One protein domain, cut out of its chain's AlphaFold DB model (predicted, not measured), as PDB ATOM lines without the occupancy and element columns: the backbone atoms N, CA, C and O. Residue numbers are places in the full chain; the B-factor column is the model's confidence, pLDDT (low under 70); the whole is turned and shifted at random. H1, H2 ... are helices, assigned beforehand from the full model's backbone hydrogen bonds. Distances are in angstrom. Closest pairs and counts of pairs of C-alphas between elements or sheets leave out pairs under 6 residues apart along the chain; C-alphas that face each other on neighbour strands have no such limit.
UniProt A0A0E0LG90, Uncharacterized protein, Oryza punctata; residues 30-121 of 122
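AT A GLANCE: This is residues 30 to 121 of the 122 residues of an uncharacterized protein of Oryza punctata (UniProt A0A0E0LG90). Two long helices make an open V: H1 runs to the narrow end, a short link turns the chain there, and H2 folds back, its far end spread away from the start of H1. The 92 printed residues hold these two named helices, H1 then H2, and no named strand; the class is all helix. The whole is extended, with a radius of gyration of the C-alphas of 22.0 A, and flat, spanning 63 by 38 by 17 A.

IN THESE COORDINATES: Find C-alpha 30 at (1.159, -3.366, 71.082); from there H1, the longest helix, residues 30 to 74, runs 64.6 A to C-alpha 74 at (40.996, -25.671, 25.365). H2, residues 81 to 119, runs 57.8 A to C-alpha 119 at (34.707, -16.808, 82.612).

HOW THE PARTS SIT: H1 and H2 are only just apart, their closest C-alphas 8.3 A from each other. Residues 30 to 64, which belong to H1, stand free, as do residues 88 to 121, of which 88 to 119 belong to H2. In H1 and H2 every O i to N i+4 pair is within hydrogen-bond range.

THE WHOLE: The two C-alphas farthest apart, those of Glu 30 and Gly 76, are 67.2 A apart. The printed part has no cut, and the link from H1 to H2, six residues, is short. Mean pLDDT of the printed part is 70.6; 46 residues are under 70, among them 56 to 81 and 112 to 121.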
ATOM      1  N   GLU A  30       0.480  -4.365  71.908       66.94
ATOM      2  CA  GLU A  30       1.159  -3.366  71.082       66.94
ATOM      3  C   GLU A  30       2.598  -3.793  70.763       66.94
ATOM      4  O   GLU A  30       3.005  -3.761  69.602       66.94
ATOM      5  N   MET A  31       3.304  -4.349  71.751       67.75
ATOM      6  CA  MET A  31       4.616  -4.973  71.567       67.75
ATOM      7  C   MET A  31       4.557  -6.182  70.616       67.75
ATOM      8  O   MET A  31       5.420  -6.328  69.753       67.75
ATOM      9  N   GLU A  32       3.527  -7.035  70.704       69.75
ATOM     10  CA  GLU A  32       3.349  -8.144  69.751       69.75
ATOM     11  C   GLU A  32       3.131  -7.658  68.313       69.75
ATOM     12  O   GLU A  32       3.650  -8.267  67.377       69.75
ATOM     13  N   LYS A  33       2.405  -6.551  68.116       74.06
ATOM     14  CA  LYS A  33       2.201  -5.966  66.782       74.06
ATOM     15  C   LYS A  33       3.487  -5.389  66.199       74.06
ATOM     16  O   LYS A  33       3.734  -5.573  65.011       74.06
ATOM     17  N   GLU A  34       4.303  -4.721  67.011       79.19
ATOM     18  CA  GLU A  34       5.610  -4.228  66.564       79.19
ATOM     19  C   GLU A  34       6.549  -5.372  66.178       79.19
ATOM     20  O   GLU A  34       7.204  -5.297  65.140       79.19
ATOM     21  N   ILE A  35       6.567  -6.456  66.961       75.50
ATOM     22  CA  ILE A  35       7.378  -7.643  66.665       75.50
ATOM     23  C   ILE A  35       6.915  -8.310  65.365       75.50
ATOM     24  O   ILE A  35       7.746  -8.644  64.526       75.50
ATOM     25  N   LEU A  36       5.605  -8.475  65.165       77.31
ATOM     26  CA  LEU A  36       5.060  -9.068  63.938       77.31
ATOM     27  C   LEU A  36       5.398  -8.238  62.699       77.31
ATOM     28  O   LEU A  36       5.785  -8.800  61.678       77.31
ATOM     29  N   LYS A  37       5.320  -6.909  62.805       84.00
ATOM     30  CA  LYS A  37       5.701  -6.002  61.721       84.00
ATOM     31  C   LYS A  37       7.189  -6.120  61.382       84.00
ATOM     32  O   LYS A  37       7.541  -6.197  60.210       84.00
ATOM     33  N   TRP A  38       8.049  -6.187  62.399       81.62
ATOM     34  CA  TRP A  38       9.486  -6.411  62.217       81.62
ATOM     35  C   TRP A  38       9.788  -7.752  61.541       81.62
ATOM     36  O   TRP A  38      10.663  -7.825  60.681       81.62
ATOM     37  N   ILE A  39       9.060  -8.809  61.912       78.25
ATOM     38  CA  ILE A  39       9.204 -10.136  61.303       78.25
ATOM     39  C   ILE A  39       8.809 -10.088  59.826       78.25
ATOM     40  O   ILE A  39       9.596 -10.522  58.990       78.25
ATOM     41  N   GLU A  40       7.657  -9.509  59.493       81.44
ATOM     42  CA  GLU A  40       7.174  -9.397  58.111       81.44
ATOM     43  C   GLU A  40       8.138  -8.577  57.234       81.44
ATOM     44  O   GLU A  40       8.498  -8.986  56.131       81.44
ATOM     45  N   GLU A  41       8.647  -7.460  57.752       83.56
ATOM     46  CA  GLU A  41       9.609  -6.606  57.047       83.56
ATOM     47  C   GLU A  41      10.966  -7.314  56.846       83.56
ATOM     48  O   GLU A  41      11.591  -7.213  55.783       83.56
ATOM     49  N   SER A  42      11.391  -8.114  57.832       65.00
ATOM     50  CA  SER A  42      12.593  -8.945  57.723       65.00
ATOM     51  C   SER A  42      12.423 -10.098  56.730       65.00
ATOM     52  O   SER A  42      13.353 -10.406  55.988       65.00
ATOM     53  N   GLU A  43      11.231 -10.692  56.654       74.88
ATOM     54  CA  GLU A  43      10.917 -11.781  55.732       74.88
ATOM     55  C   GLU A  43      10.918 -11.296  54.282       74.88
ATOM     56  O   GLU A  43      11.530 -11.932  53.428       74.88
ATOM     57  N   VAL A  44      10.331 -10.129  54.001       80.31
ATOM     58  CA  VAL A  44      10.357  -9.517  52.660       80.31
ATOM     59  C   VAL A  44      11.787  -9.203  52.220       80.31
ATOM     60  O   VAL A  44      12.162  -9.450  51.071       80.31
ATOM     61  N   THR A  45      12.609  -8.692  53.138       74.88
ATOM     62  CA  THR A  45      14.011  -8.363  52.856       74.88
ATOM     63  C   THR A  45      14.824  -9.623  52.562       74.88
ATOM     64  O   THR A  45      15.524  -9.678  51.551       74.88
ATOM     65  N   LEU A  46      14.664 -10.666  53.382       68.75
ATOM     66  CA  LEU A  46      15.313 -11.961  53.176       68.75
ATOM     67  C   LEU A  46      14.847 -12.637  51.886       68.75
ATOM     68  O   LEU A  46      15.671 -13.162  51.144       68.75
ATOM     69  N   GLN A  47      13.549 -12.612  51.575       69.88
ATOM     70  CA  GLN A  47      13.030 -13.181  50.329       69.88
ATOM     71  C   GLN A  47      13.621 -12.480  49.105       69.88
ATOM     72  O   GLN A  47      14.002 -13.146  48.142       69.88
ATOM     73  N   ARG A  48      13.748 -11.151  49.147       77.94
ATOM     74  CA  ARG A  48      14.382 -10.386  48.072       77.94
ATOM     75  C   ARG A  48      15.860 -10.742  47.915       77.94
ATOM     76  O   ARG A  48      16.303 -10.966  46.793       77.94
ATOM     77  N   GLU A  49      16.598 -10.818  49.016       69.06
ATOM     78  CA  GLU A  49      18.022 -11.168  49.005       69.06
ATOM     79  C   GLU A  49      18.244 -12.598  48.488       69.06
ATOM     80  O   GLU A  49      19.089 -12.816  47.627       69.06
ATOM     81  N   ILE A  50      17.401 -13.550  48.902       75.25
ATOM     82  CA  ILE A  50      17.418 -14.931  48.407       75.25
ATOM     83  C   ILE A  50      17.143 -14.979  46.900       75.25
ATOM     84  O   ILE A  50      17.815 -15.716  46.183       75.25
ATOM     85  N   ILE A  51      16.176 -14.211  46.390       80.00
ATOM     86  CA  ILE A  51      15.874 -14.176  44.952       80.00
ATOM     87  C   ILE A  51      17.036 -13.557  44.166       80.00
ATOM     88  O   ILE A  51      17.442 -14.120  43.148       80.00
ATOM     89  N   GLU A  52      17.602 -12.444  44.638       79.38
ATOM     90  CA  GLU A  52      18.759 -11.803  44.002       79.38
ATOM     91  C   GLU A  52      19.990 -12.722  44.001       79.38
ATOM     92  O   GLU A  52      20.705 -12.791  42.996       79.38
ATOM     93  N   ASP A  53      20.213 -13.477  45.077       73.50
ATOM     94  CA  ASP A  53      21.294 -14.456  45.153       73.50
ATOM     95  C   ASP A  53      21.030 -15.683  44.279       73.50
ATOM     96  O   ASP A  53      21.943 -16.136  43.593       73.50
ATOM     97  N   ILE A  54      19.794 -16.182  44.194       71.31
ATOM     98  CA  ILE A  54      19.430 -17.252  43.252       71.31
ATOM     99  C   ILE A  54      19.650 -16.794  41.807       71.31
ATOM    100  O   ILE A  54      20.149 -17.564  40.984       71.31
ATOM    101  N   GLU A  55      19.306 -15.550  41.469       72.00
ATOM    102  CA  GLU A  55      19.561 -14.995  40.140       72.00
ATOM    103  C   GLU A  55      21.051 -14.796  39.864       72.00
ATOM    104  O   GLU A  55      21.507 -15.083  38.754       72.00
ATOM    105  N   LYS A  56      21.831 -14.336  40.850       69.94
ATOM    106  CA  LYS A  56      23.294 -14.258  40.731       69.94
ATOM    107  C   LYS A  56      23.905 -15.637  40.545       69.94
ATOM    108  O   LYS A  56      24.721 -15.793  39.647       69.94
ATOM    109  N   VAL A  57      23.486 -16.632  41.324       65.25
ATOM    110  CA  VAL A  57      23.939 -18.019  41.178       65.25
ATOM    111  C   VAL A  57      23.565 -18.553  39.803       65.25
ATOM    112  O   VAL A  57      24.428 -19.098  39.133       65.25
ATOM    113  N   LYS A  58      22.344 -18.320  39.310       65.56
ATOM    114  CA  LYS A  58      21.953 -18.721  37.948       65.56
ATOM    115  C   LYS A  58      22.785 -18.051  36.856       65.56
ATOM    116  O   LYS A  58      23.132 -18.707  35.877       65.56
ATOM    117  N   ARG A  59      23.091 -16.755  36.990       65.94
ATOM    118  CA  ARG A  59      23.957 -16.042  36.038       65.94
ATOM    119  C   ARG A  59      25.387 -16.576  36.085       65.94
ATOM    120  O   ARG A  59      25.934 -16.882  35.032       65.94
ATOM    121  N   MET A  60      25.935 -16.770  37.283       59.75
ATOM    122  CA  MET A  60      27.259 -17.365  37.474       59.75
ATOM    123  C   MET A  60      27.310 -18.801  36.949       59.75
ATOM    124  O   MET A  60      28.247 -19.133  36.247       59.75
ATOM    125  N   GLU A  61      26.289 -19.632  37.172       59.75
ATOM    126  CA  GLU A  61      26.216 -20.986  36.605       59.75
ATOM    127  C   GLU A  61      26.207 -20.972  35.072       59.75
ATOM    128  O   GLU A  61      26.779 -21.864  34.443       59.75
ATOM    129  N   HIS A  62      25.552 -19.988  34.449       59.91
ATOM    130  CA  HIS A  62      25.518 -19.876  32.994       59.91
ATOM    131  C   HIS A  62      26.859 -19.388  32.426       59.91
ATOM    132  O   HIS A  62      27.342 -19.948  31.439       59.91
ATOM    133  N   GLU A  63      27.480 -18.387  33.054       58.50
ATOM    134  CA  GLU A  63      28.801 -17.872  32.670       58.50
ATOM    135  C   GLU A  63      29.913 -18.899  32.930       58.50
ATOM    136  O   GLU A  63      30.754 -19.124  32.057       58.50
ATOM    137  N   ASP A  64      29.876 -19.603  34.064       56.84
ATOM    138  CA  ASP A  64      30.828 -20.667  34.390       56.84
ATOM    139  C   ASP A  64      30.669 -21.866  33.469       56.84
ATOM    140  O   ASP A  64      31.666 -22.493  33.130       56.84
ATOM    141  N   ARG A  65      29.462 -22.204  32.997       58.34
ATOM    142  CA  ARG A  65      29.329 -23.275  31.998       58.34
ATOM    143  C   ARG A  65      29.976 -22.912  30.675       58.34
ATOM    144  O   ARG A  65      30.573 -23.793  30.061       58.34
ATOM    145  N   ASP A  66      29.889 -21.661  30.240       64.12
ATOM    146  CA  ASP A  66      30.548 -21.209  29.014       64.12
ATOM    147  C   ASP A  66      32.064 -21.075  29.201       64.12
ATOM    148  O   ASP A  66      32.830 -21.465  28.313       64.12
ATOM    149  N   PHE A  67      32.515 -20.620  30.373       63.84
ATOM    150  CA  PHE A  67      33.929 -20.554  30.725       63.84
ATOM    151  C   PHE A  67      34.546 -21.944  30.891       63.84
ATOM    152  O   PHE A  67      35.535 -22.245  30.230       63.84
ATOM    153  N   LEU A  68      33.945 -22.832  31.683       64.62
ATOM    154  CA  LEU A  68      34.375 -24.221  31.846       64.62
ATOM    155  C   LEU A  68      34.259 -24.995  30.535       64.62
ATOM    156  O   LEU A  68      35.156 -25.774  30.236       64.62
ATOM    157  N   ASN A  69      33.231 -24.772  29.708       64.31
ATOM    158  CA  ASN A  69      33.182 -25.365  28.369       64.31
ATOM    159  C   ASN A  69      34.376 -24.927  27.534       64.31
ATOM    160  O   ASN A  69      35.017 -25.777  26.920       64.31
ATOM    161  N   ARG A  70      34.682 -23.628  27.499       68.00
ATOM    162  CA  ARG A  70      35.831 -23.095  26.760       68.00
ATOM    163  C   ARG A  70      37.151 -23.604  27.325       68.00
ATOM    164  O   ARG A  70      38.006 -24.010  26.547       68.00
ATOM    165  N   LEU A  71      37.292 -23.660  28.646       68.44
ATOM    166  CA  LEU A  71      38.482 -24.141  29.340       68.44
ATOM    167  C   LEU A  71      38.700 -25.635  29.074       68.44
ATOM    168  O   LEU A  71      39.773 -26.030  28.633       68.44
ATOM    169  N   LEU A  72      37.665 -26.459  29.240       64.38
ATOM    170  CA  LEU A  72      37.716 -27.903  29.000       64.38
ATOM    171  C   LEU A  72      37.933 -28.215  27.518       64.38
ATOM    172  O   LEU A  72      38.723 -29.099  27.198       64.38
ATOM    173  N   THR A  73      37.329 -27.438  26.616       65.12
ATOM    174  CA  THR A  73      37.604 -27.533  25.174       65.12
ATOM    175  C   THR A  73      39.053 -27.131  24.865       65.12
ATOM    176  O   THR A  73      39.708 -27.802  24.073       65.12
ATOM    177  N   SER A  74      39.593 -26.095  25.522       68.00
ATOM    178  CA  SER A  74      40.996 -25.671  25.365       68.00
ATOM    179  C   SER A  74      41.997 -26.687  25.930       68.00
ATOM    180  O   SER A  74      43.078 -26.855  25.376       68.00
ATOM    181  N   CYS A  75      41.612 -27.434  26.969       68.00
ATOM    182  CA  CYS A  75      42.370 -28.564  27.506       68.00
ATOM    183  C   CYS A  75      42.176 -29.860  26.697       68.00
ATOM    184  O   CYS A  75      42.652 -30.914  27.114       68.00
ATOM    185  N   GLY A  76      41.472 -29.808  25.559       64.12
ATOM    186  CA  GLY A  76      41.257 -30.953  24.675       64.12
ATOM    187  C   GLY A  76      40.291 -32.004  25.225       64.12
ATOM    188  O   GLY A  76      40.275 -33.127  24.724       64.12
ATOM    189  N   VAL A  77      39.491 -31.674  26.244       66.00
ATOM    190  CA  VAL A  77      38.496 -32.585  26.819       66.00
ATOM    191  C   VAL A  77      37.287 -32.650  25.880       66.00
ATOM    192  O   VAL A  77      36.582 -31.651  25.721       66.00
ATOM    193  N   PRO A  78      37.007 -33.806  25.252       62.47
ATOM    194  CA  PRO A  78      35.905 -33.923  24.312       62.47
ATOM    195  C   PRO A  78      34.554 -33.820  25.027       62.47
ATOM    196  O   PRO A  78      34.344 -34.372  26.113       62.47
ATOM    197  N   ASN A  79      33.611 -33.127  24.389       61.97
ATOM    198  CA  ASN A  79      32.243 -32.992  24.883       61.97
ATOM    199  C   ASN A  79      31.571 -34.376  24.930       61.97
ATOM    200  O   ASN A  79      31.482 -35.059  23.912       61.97
ATOM    201  N   GLY A  80      31.116 -34.811  26.112       68.69
ATOM    202  CA  GLY A  80      30.468 -36.115  26.295       68.69
ATOM    203  C   GLY A  80      30.431 -36.598  27.750       68.69
ATOM    204  O   GLY A  80      30.739 -35.849  28.676       68.69
ATOM    205  N   ARG A  81      30.107 -37.888  27.953       69.56
ATOM    206  CA  ARG A  81      29.889 -38.529  29.277       69.56
ATOM    207  C   ARG A  81      31.016 -38.330  30.300       69.56
ATOM    208  O   ARG A  81      30.773 -38.436  31.499       69.56
ATOM    209  N   PHE A  82      32.249 -38.107  29.849       70.25
ATOM    210  CA  PHE A  82      33.386 -37.852  30.734       70.25
ATOM    211  C   PHE A  82      33.266 -36.494  31.436       70.25
ATOM    212  O   PHE A  82      33.493 -36.397  32.640       70.25
ATOM    213  N   ARG A  83      32.821 -35.467  30.706       68.56
ATOM    214  CA  ARG A  83      32.647 -34.109  31.223       68.56
ATOM    215  C   ARG A  83      31.502 -34.023  32.234       68.56
ATOM    216  O   ARG A  83      31.655 -33.390  33.274       68.56
ATOM    217  N   ASP A  84      30.408 -34.737  31.975       74.81
ATOM    218  CA  ASP A  84      29.266 -34.817  32.897       74.81
ATOM    219  C   ASP A  84      29.639 -35.513  34.211       74.81
ATOM    220  O   ASP A  84      29.252 -35.063  35.289       74.81
ATOM    221  N   LYS A  85      30.457 -36.574  34.144       75.12
ATOM    222  CA  LYS A  85      31.007 -37.208  35.350       75.12
ATOM    223  C   LYS A  85      31.887 -36.243  36.140       75.12
ATOM    224  O   LYS A  85      31.793 -36.220  37.359       75.12
ATOM    225  N   LEU A  86      32.722 -35.454  35.467       74.69
ATOM    226  CA  LEU A  86      33.640 -34.521  36.122       74.69
ATOM    227  C   LEU A  86      32.886 -33.395  36.850       74.69
ATOM    228  O   LEU A  86      33.174 -33.117  38.009       74.69
ATOM    229  N   MET A  87      31.854 -32.831  36.215       74.69
ATOM    230  CA  MET A  87      30.937 -31.865  36.842       74.69
ATOM    231  C   MET A  87      30.203 -32.471  38.046       74.69
ATOM    232  O   MET A  87      30.100 -31.833  39.092       74.69
ATOM    233  N   TRP A  88      29.739 -33.721  37.933       80.94
ATOM    234  CA  TRP A  88      29.090 -34.426  39.040       80.94
ATOM    235  C   TRP A  88      30.030 -34.607  40.240       80.94
ATOM    236  O   TRP A  88      29.651 -34.282  41.364       80.94
ATOM    237  N   TRP A  89      31.274 -35.041  40.009       75.94
ATOM    238  CA  TRP A  89      32.278 -35.168  41.069       75.94
ATOM    239  C   TRP A  89      32.648 -33.819  41.698       75.94
ATOM    240  O   TRP A  89      32.789 -33.753  42.918       75.94
ATOM    241  N   CYS A  90      32.744 -32.741  40.912       75.88
ATOM    242  CA  CYS A  90      32.959 -31.391  41.444       75.88
ATOM    243  C   CYS A  90      31.812 -30.940  42.357       75.88
ATOM    244  O   CYS A  90      32.077 -30.436  43.446       75.88
ATOM    245  N   ASN A  91      30.554 -31.172  41.976       78.00
ATOM    246  CA  ASN A  91      29.412 -30.855  42.841       78.00
ATOM    247  C   ASN A  91      29.423 -31.670  44.142       78.00
ATOM    248  O   ASN A  91      29.158 -31.121  45.211       78.00
ATOM    249  N   VAL A  92      29.766 -32.962  44.077       80.44
ATOM    250  CA  VAL A  92      29.897 -33.818  45.271       80.44
ATOM    251  C   VAL A  92      31.014 -33.313  46.189       80.44
ATOM    252  O   VAL A  92      30.818 -33.219  47.401       80.44
ATOM    253  N   ALA A  93      32.164 -32.934  45.628       77.25
ATOM    254  CA  ALA A  93      33.262 -32.348  46.392       77.25
ATOM    255  C   ALA A  93      32.856 -31.008  47.028       77.25
ATOM    256  O   ALA A  93      33.097 -30.794  48.214       77.25
ATOM    257  N   GLY A  94      32.174 -30.137  46.279       78.25
ATOM    258  CA  GLY A  94      31.657 -28.862  46.780       78.25
ATOM    259  C   GLY A  94      30.705 -29.037  47.967       78.25
ATOM    260  O   GLY A  94      30.877 -28.387  48.998       78.25
ATOM    261  N   ALA A  95      29.763 -29.980  47.878       76.25
ATOM    262  CA  ALA A  95      28.853 -30.304  48.978       76.25
ATOM    263  C   ALA A  95      29.591 -30.816  50.231       76.25
ATOM    264  O   ALA A  95      29.216 -30.467  51.355       76.25
ATOM    265  N   PHE A  96      30.660 -31.599  50.055       77.75
ATOM    266  CA  PHE A  96      31.499 -32.094  51.150       77.75
ATOM    267  C   PHE A  96      32.269 -30.966  51.855       77.75
ATOM    268  O   PHE A  96      32.319 -30.909  53.085       77.75
ATOM    269  N   PHE A  97      32.829 -30.024  51.094       75.25
ATOM    270  CA  PHE A  97      33.499 -28.858  51.673       75.25
ATOM    271  C   PHE A  97      32.516 -27.920  52.380       75.25
ATOM    272  O   PHE A  97      32.813 -27.457  53.480       75.25
ATOM    273  N   ALA A  98      31.327 -27.698  51.815       71.94
ATOM    274  CA  ALA A  98      30.290 -26.878  52.440       71.94
ATOM    275  C   ALA A  98      29.823 -27.464  53.786       71.94
ATOM    276  O   ALA A  98      29.752 -26.752  54.787       71.94
ATOM    277  N   THR A  99      29.569 -28.774  53.843       74.44
ATOM    278  CA  THR A  99      29.206 -29.454  55.101       74.44
ATOM    279  C   THR A  99      30.343 -29.444  56.119       74.44
ATOM    280  O   THR A  99      30.100 -29.215  57.305       74.44
ATOM    281  N   SER A 100      31.588 -29.606  55.667       67.06
ATOM    282  CA  SER A 100      32.768 -29.504  56.533       67.06
ATOM    283  C   SER A 100      32.911 -28.105  57.140       67.06
ATOM    284  O   SER A 100      33.121 -27.984  58.345       67.06
ATOM    285  N   ALA A 101      32.713 -27.051  56.340       71.25
ATOM    286  CA  ALA A 101      32.779 -25.660  56.790       71.25
ATOM    287  C   ALA A 101      31.698 -25.328  57.836       71.25
ATOM    288  O   ALA A 101      31.982 -24.695  58.858       71.25
ATOM    289  N   VAL A 102      30.466 -25.807  57.626       70.94
ATOM    290  CA  VAL A 102      29.370 -25.657  58.599       70.94
ATOM    291  C   VAL A 102      29.685 -26.403  59.901       70.94
ATOM    292  O   VAL A 102      29.460 -25.862  60.986       70.94
ATOM    293  N   GLY A 103      30.265 -27.604  59.814       73.06
ATOM    294  CA  GLY A 103      30.704 -28.373  60.979       73.06
ATOM    295  C   GLY A 103      31.789 -27.656  61.787       73.06
ATOM    296  O   GLY A 103      31.677 -27.546  63.009       73.06
ATOM    297  N   THR A 104      32.799 -27.092  61.118       68.69
ATOM    298  CA  THR A 104      33.855 -26.313  61.784       68.69
ATOM    299  C   THR A 104      33.319 -25.033  62.419       68.69
ATOM    300  O   THR A 104      33.695 -24.700  63.542       68.69
ATOM    301  N   TRP A 105      32.373 -24.353  61.765       71.62
ATOM    302  CA  TRP A 105      31.747 -23.147  62.305       71.62
ATOM    303  C   TRP A 105      30.906 -23.439  63.555       71.62
ATOM    304  O   TRP A 105      30.961 -22.703  64.544       71.62
ATOM    305  N   GLN A 106      30.127 -24.527  63.545       70.94
ATOM    306  CA  GLN A 106      29.370 -24.953  64.723       70.94
ATOM    307  C   GLN A 106      30.299 -25.371  65.867       70.94
ATOM    308  O   GLN A 106      30.056 -24.987  67.013       70.94
ATOM    309  N   ALA A 107      31.386 -26.087  65.569       71.06
ATOM    310  CA  ALA A 107      32.383 -26.466  66.566       71.06
ATOM    311  C   ALA A 107      33.039 -25.238  67.220       71.06
ATOM    312  O   ALA A 107      33.141 -25.175  68.446       71.06
ATOM    313  N   GLU A 108      33.399 -24.219  66.436       71.00
ATOM    314  CA  GLU A 108      33.934 -22.959  66.962       71.00
ATOM    315  C   GLU A 108      32.927 -22.169  67.803       71.00
ATOM    316  O   GLU A 108      33.307 -21.556  68.805       71.00
ATOM    317  N   ARG A 109      31.643 -22.154  67.421       72.81
ATOM    318  CA  ARG A 109      30.596 -21.496  68.220       72.81
ATOM    319  C   ARG A 109      30.398 -22.182  69.568       72.81
ATOM    320  O   ARG A 109      30.284 -21.496  70.582       72.81
ATOM    321  N   VAL A 110      30.405 -23.513  69.593       74.81
ATOM    322  CA  VAL A 110      30.307 -24.294  70.836       74.81
ATOM    323  C   VAL A 110      31.556 -24.113  71.701       74.81
ATOM    324  O   VAL A 110      31.445 -23.967  72.917       74.81
ATOM    325  N   ALA A 111      32.748 -24.069  71.100       70.31
ATOM    326  CA  ALA A 111      33.985 -23.789  71.825       70.31
ATOM    327  C   ALA A 111      33.971 -22.385  72.461       70.31
ATOM    328  O   ALA A 111      34.334 -22.233  73.628       70.31
ATOM    329  N   ARG A 112      33.477 -21.373  71.734       68.69
ATOM    330  CA  ARG A 112      33.316 -20.007  72.255       68.69
ATOM    331  C   ARG A 112      32.294 -19.912  73.386       68.69
ATOM    332  O   ARG A 112      32.570 -19.214  74.356       68.69
ATOM    333  N   SER A 113      31.165 -20.623  73.315       68.31
ATOM    334  CA  SER A 113      30.176 -20.601  74.408       68.31
ATOM    335  C   SER A 113      30.766 -21.170  75.701       68.31
ATOM    336  O   SER A 113      30.656 -20.548  76.754       68.31
ATOM    337  N   LYS A 114      31.496 -22.291  75.612       67.94
ATOM    338  CA  LYS A 114      32.146 -22.914  76.775       67.94
ATOM    339  C   LYS A 114      33.188 -22.008  77.430       67.94
ATOM    340  O   LYS A 114      33.333 -22.038  78.650       67.94
ATOM    341  N   HIS A 115      33.893 -21.201  76.637       63.34
ATOM    342  CA  HIS A 115      34.884 -20.252  77.142       63.34
ATOM    343  C   HIS A 115      34.231 -19.079  77.899       63.34
ATOM    344  O   HIS A 115      34.759 -18.624  78.912       63.34
ATOM    345  N   VAL A 116      33.058 -18.618  77.450       62.84
ATOM    346  CA  VAL A 116      32.261 -17.589  78.147       62.84
ATOM    347  C   VAL A 116      31.671 -18.142  79.451       62.84
ATOM    348  O   VAL A 116      31.756 -17.487  80.489       62.84
ATOM    349  N   ASP A 117      31.180 -19.384  79.445       67.44
ATOM    350  CA  ASP A 117      30.626 -20.053  80.634       67.44
ATOM    351  C   ASP A 117      31.676 -20.389  81.711       67.44
ATOM    352  O   ASP A 117      31.327 -20.660  82.866       67.44
ATOM    353  N   GLN A 118      32.960 -20.443  81.342       66.44
ATOM    354  CA  GLN A 118      34.078 -20.594  82.280       66.44
ATOM    355  C   GLN A 118      34.499 -19.254  82.891       66.44
ATOM    356  O   GLN A 118      34.809 -19.209  84.077       66.44
ATOM    357  N   LEU A 119      34.458 -18.166  82.118       67.50
ATOM    358  CA  LEU A 119      34.707 -16.808  82.612       67.50
ATOM    359  C   LEU A 119      33.616 -16.317  83.568       67.50
ATOM    360  O   LEU A 119      33.927 -15.617  84.515       67.50
ATOM    361  N   ALA A 120      32.359 -16.711  83.356       61.94
ATOM    362  CA  ALA A 120      31.247 -16.347  84.240       61.94
ATOM    363  C   ALA A 120      31.206 -17.134  85.569       61.94
ATOM    364  O   ALA A 120      30.373 -16.845  86.426       61.94
ATOM    365  N   ARG A 121      32.051 -18.165  85.725       63.66
ATOM    366  CA  ARG A 121      32.107 -19.036  86.913       63.66
ATOM    367  C   ARG A 121      33.270 -18.735  87.865       63.66
ATOM    368  O   ARG A 121      33.261 -19.286  88.965       63.66
TER     369      ARG A 121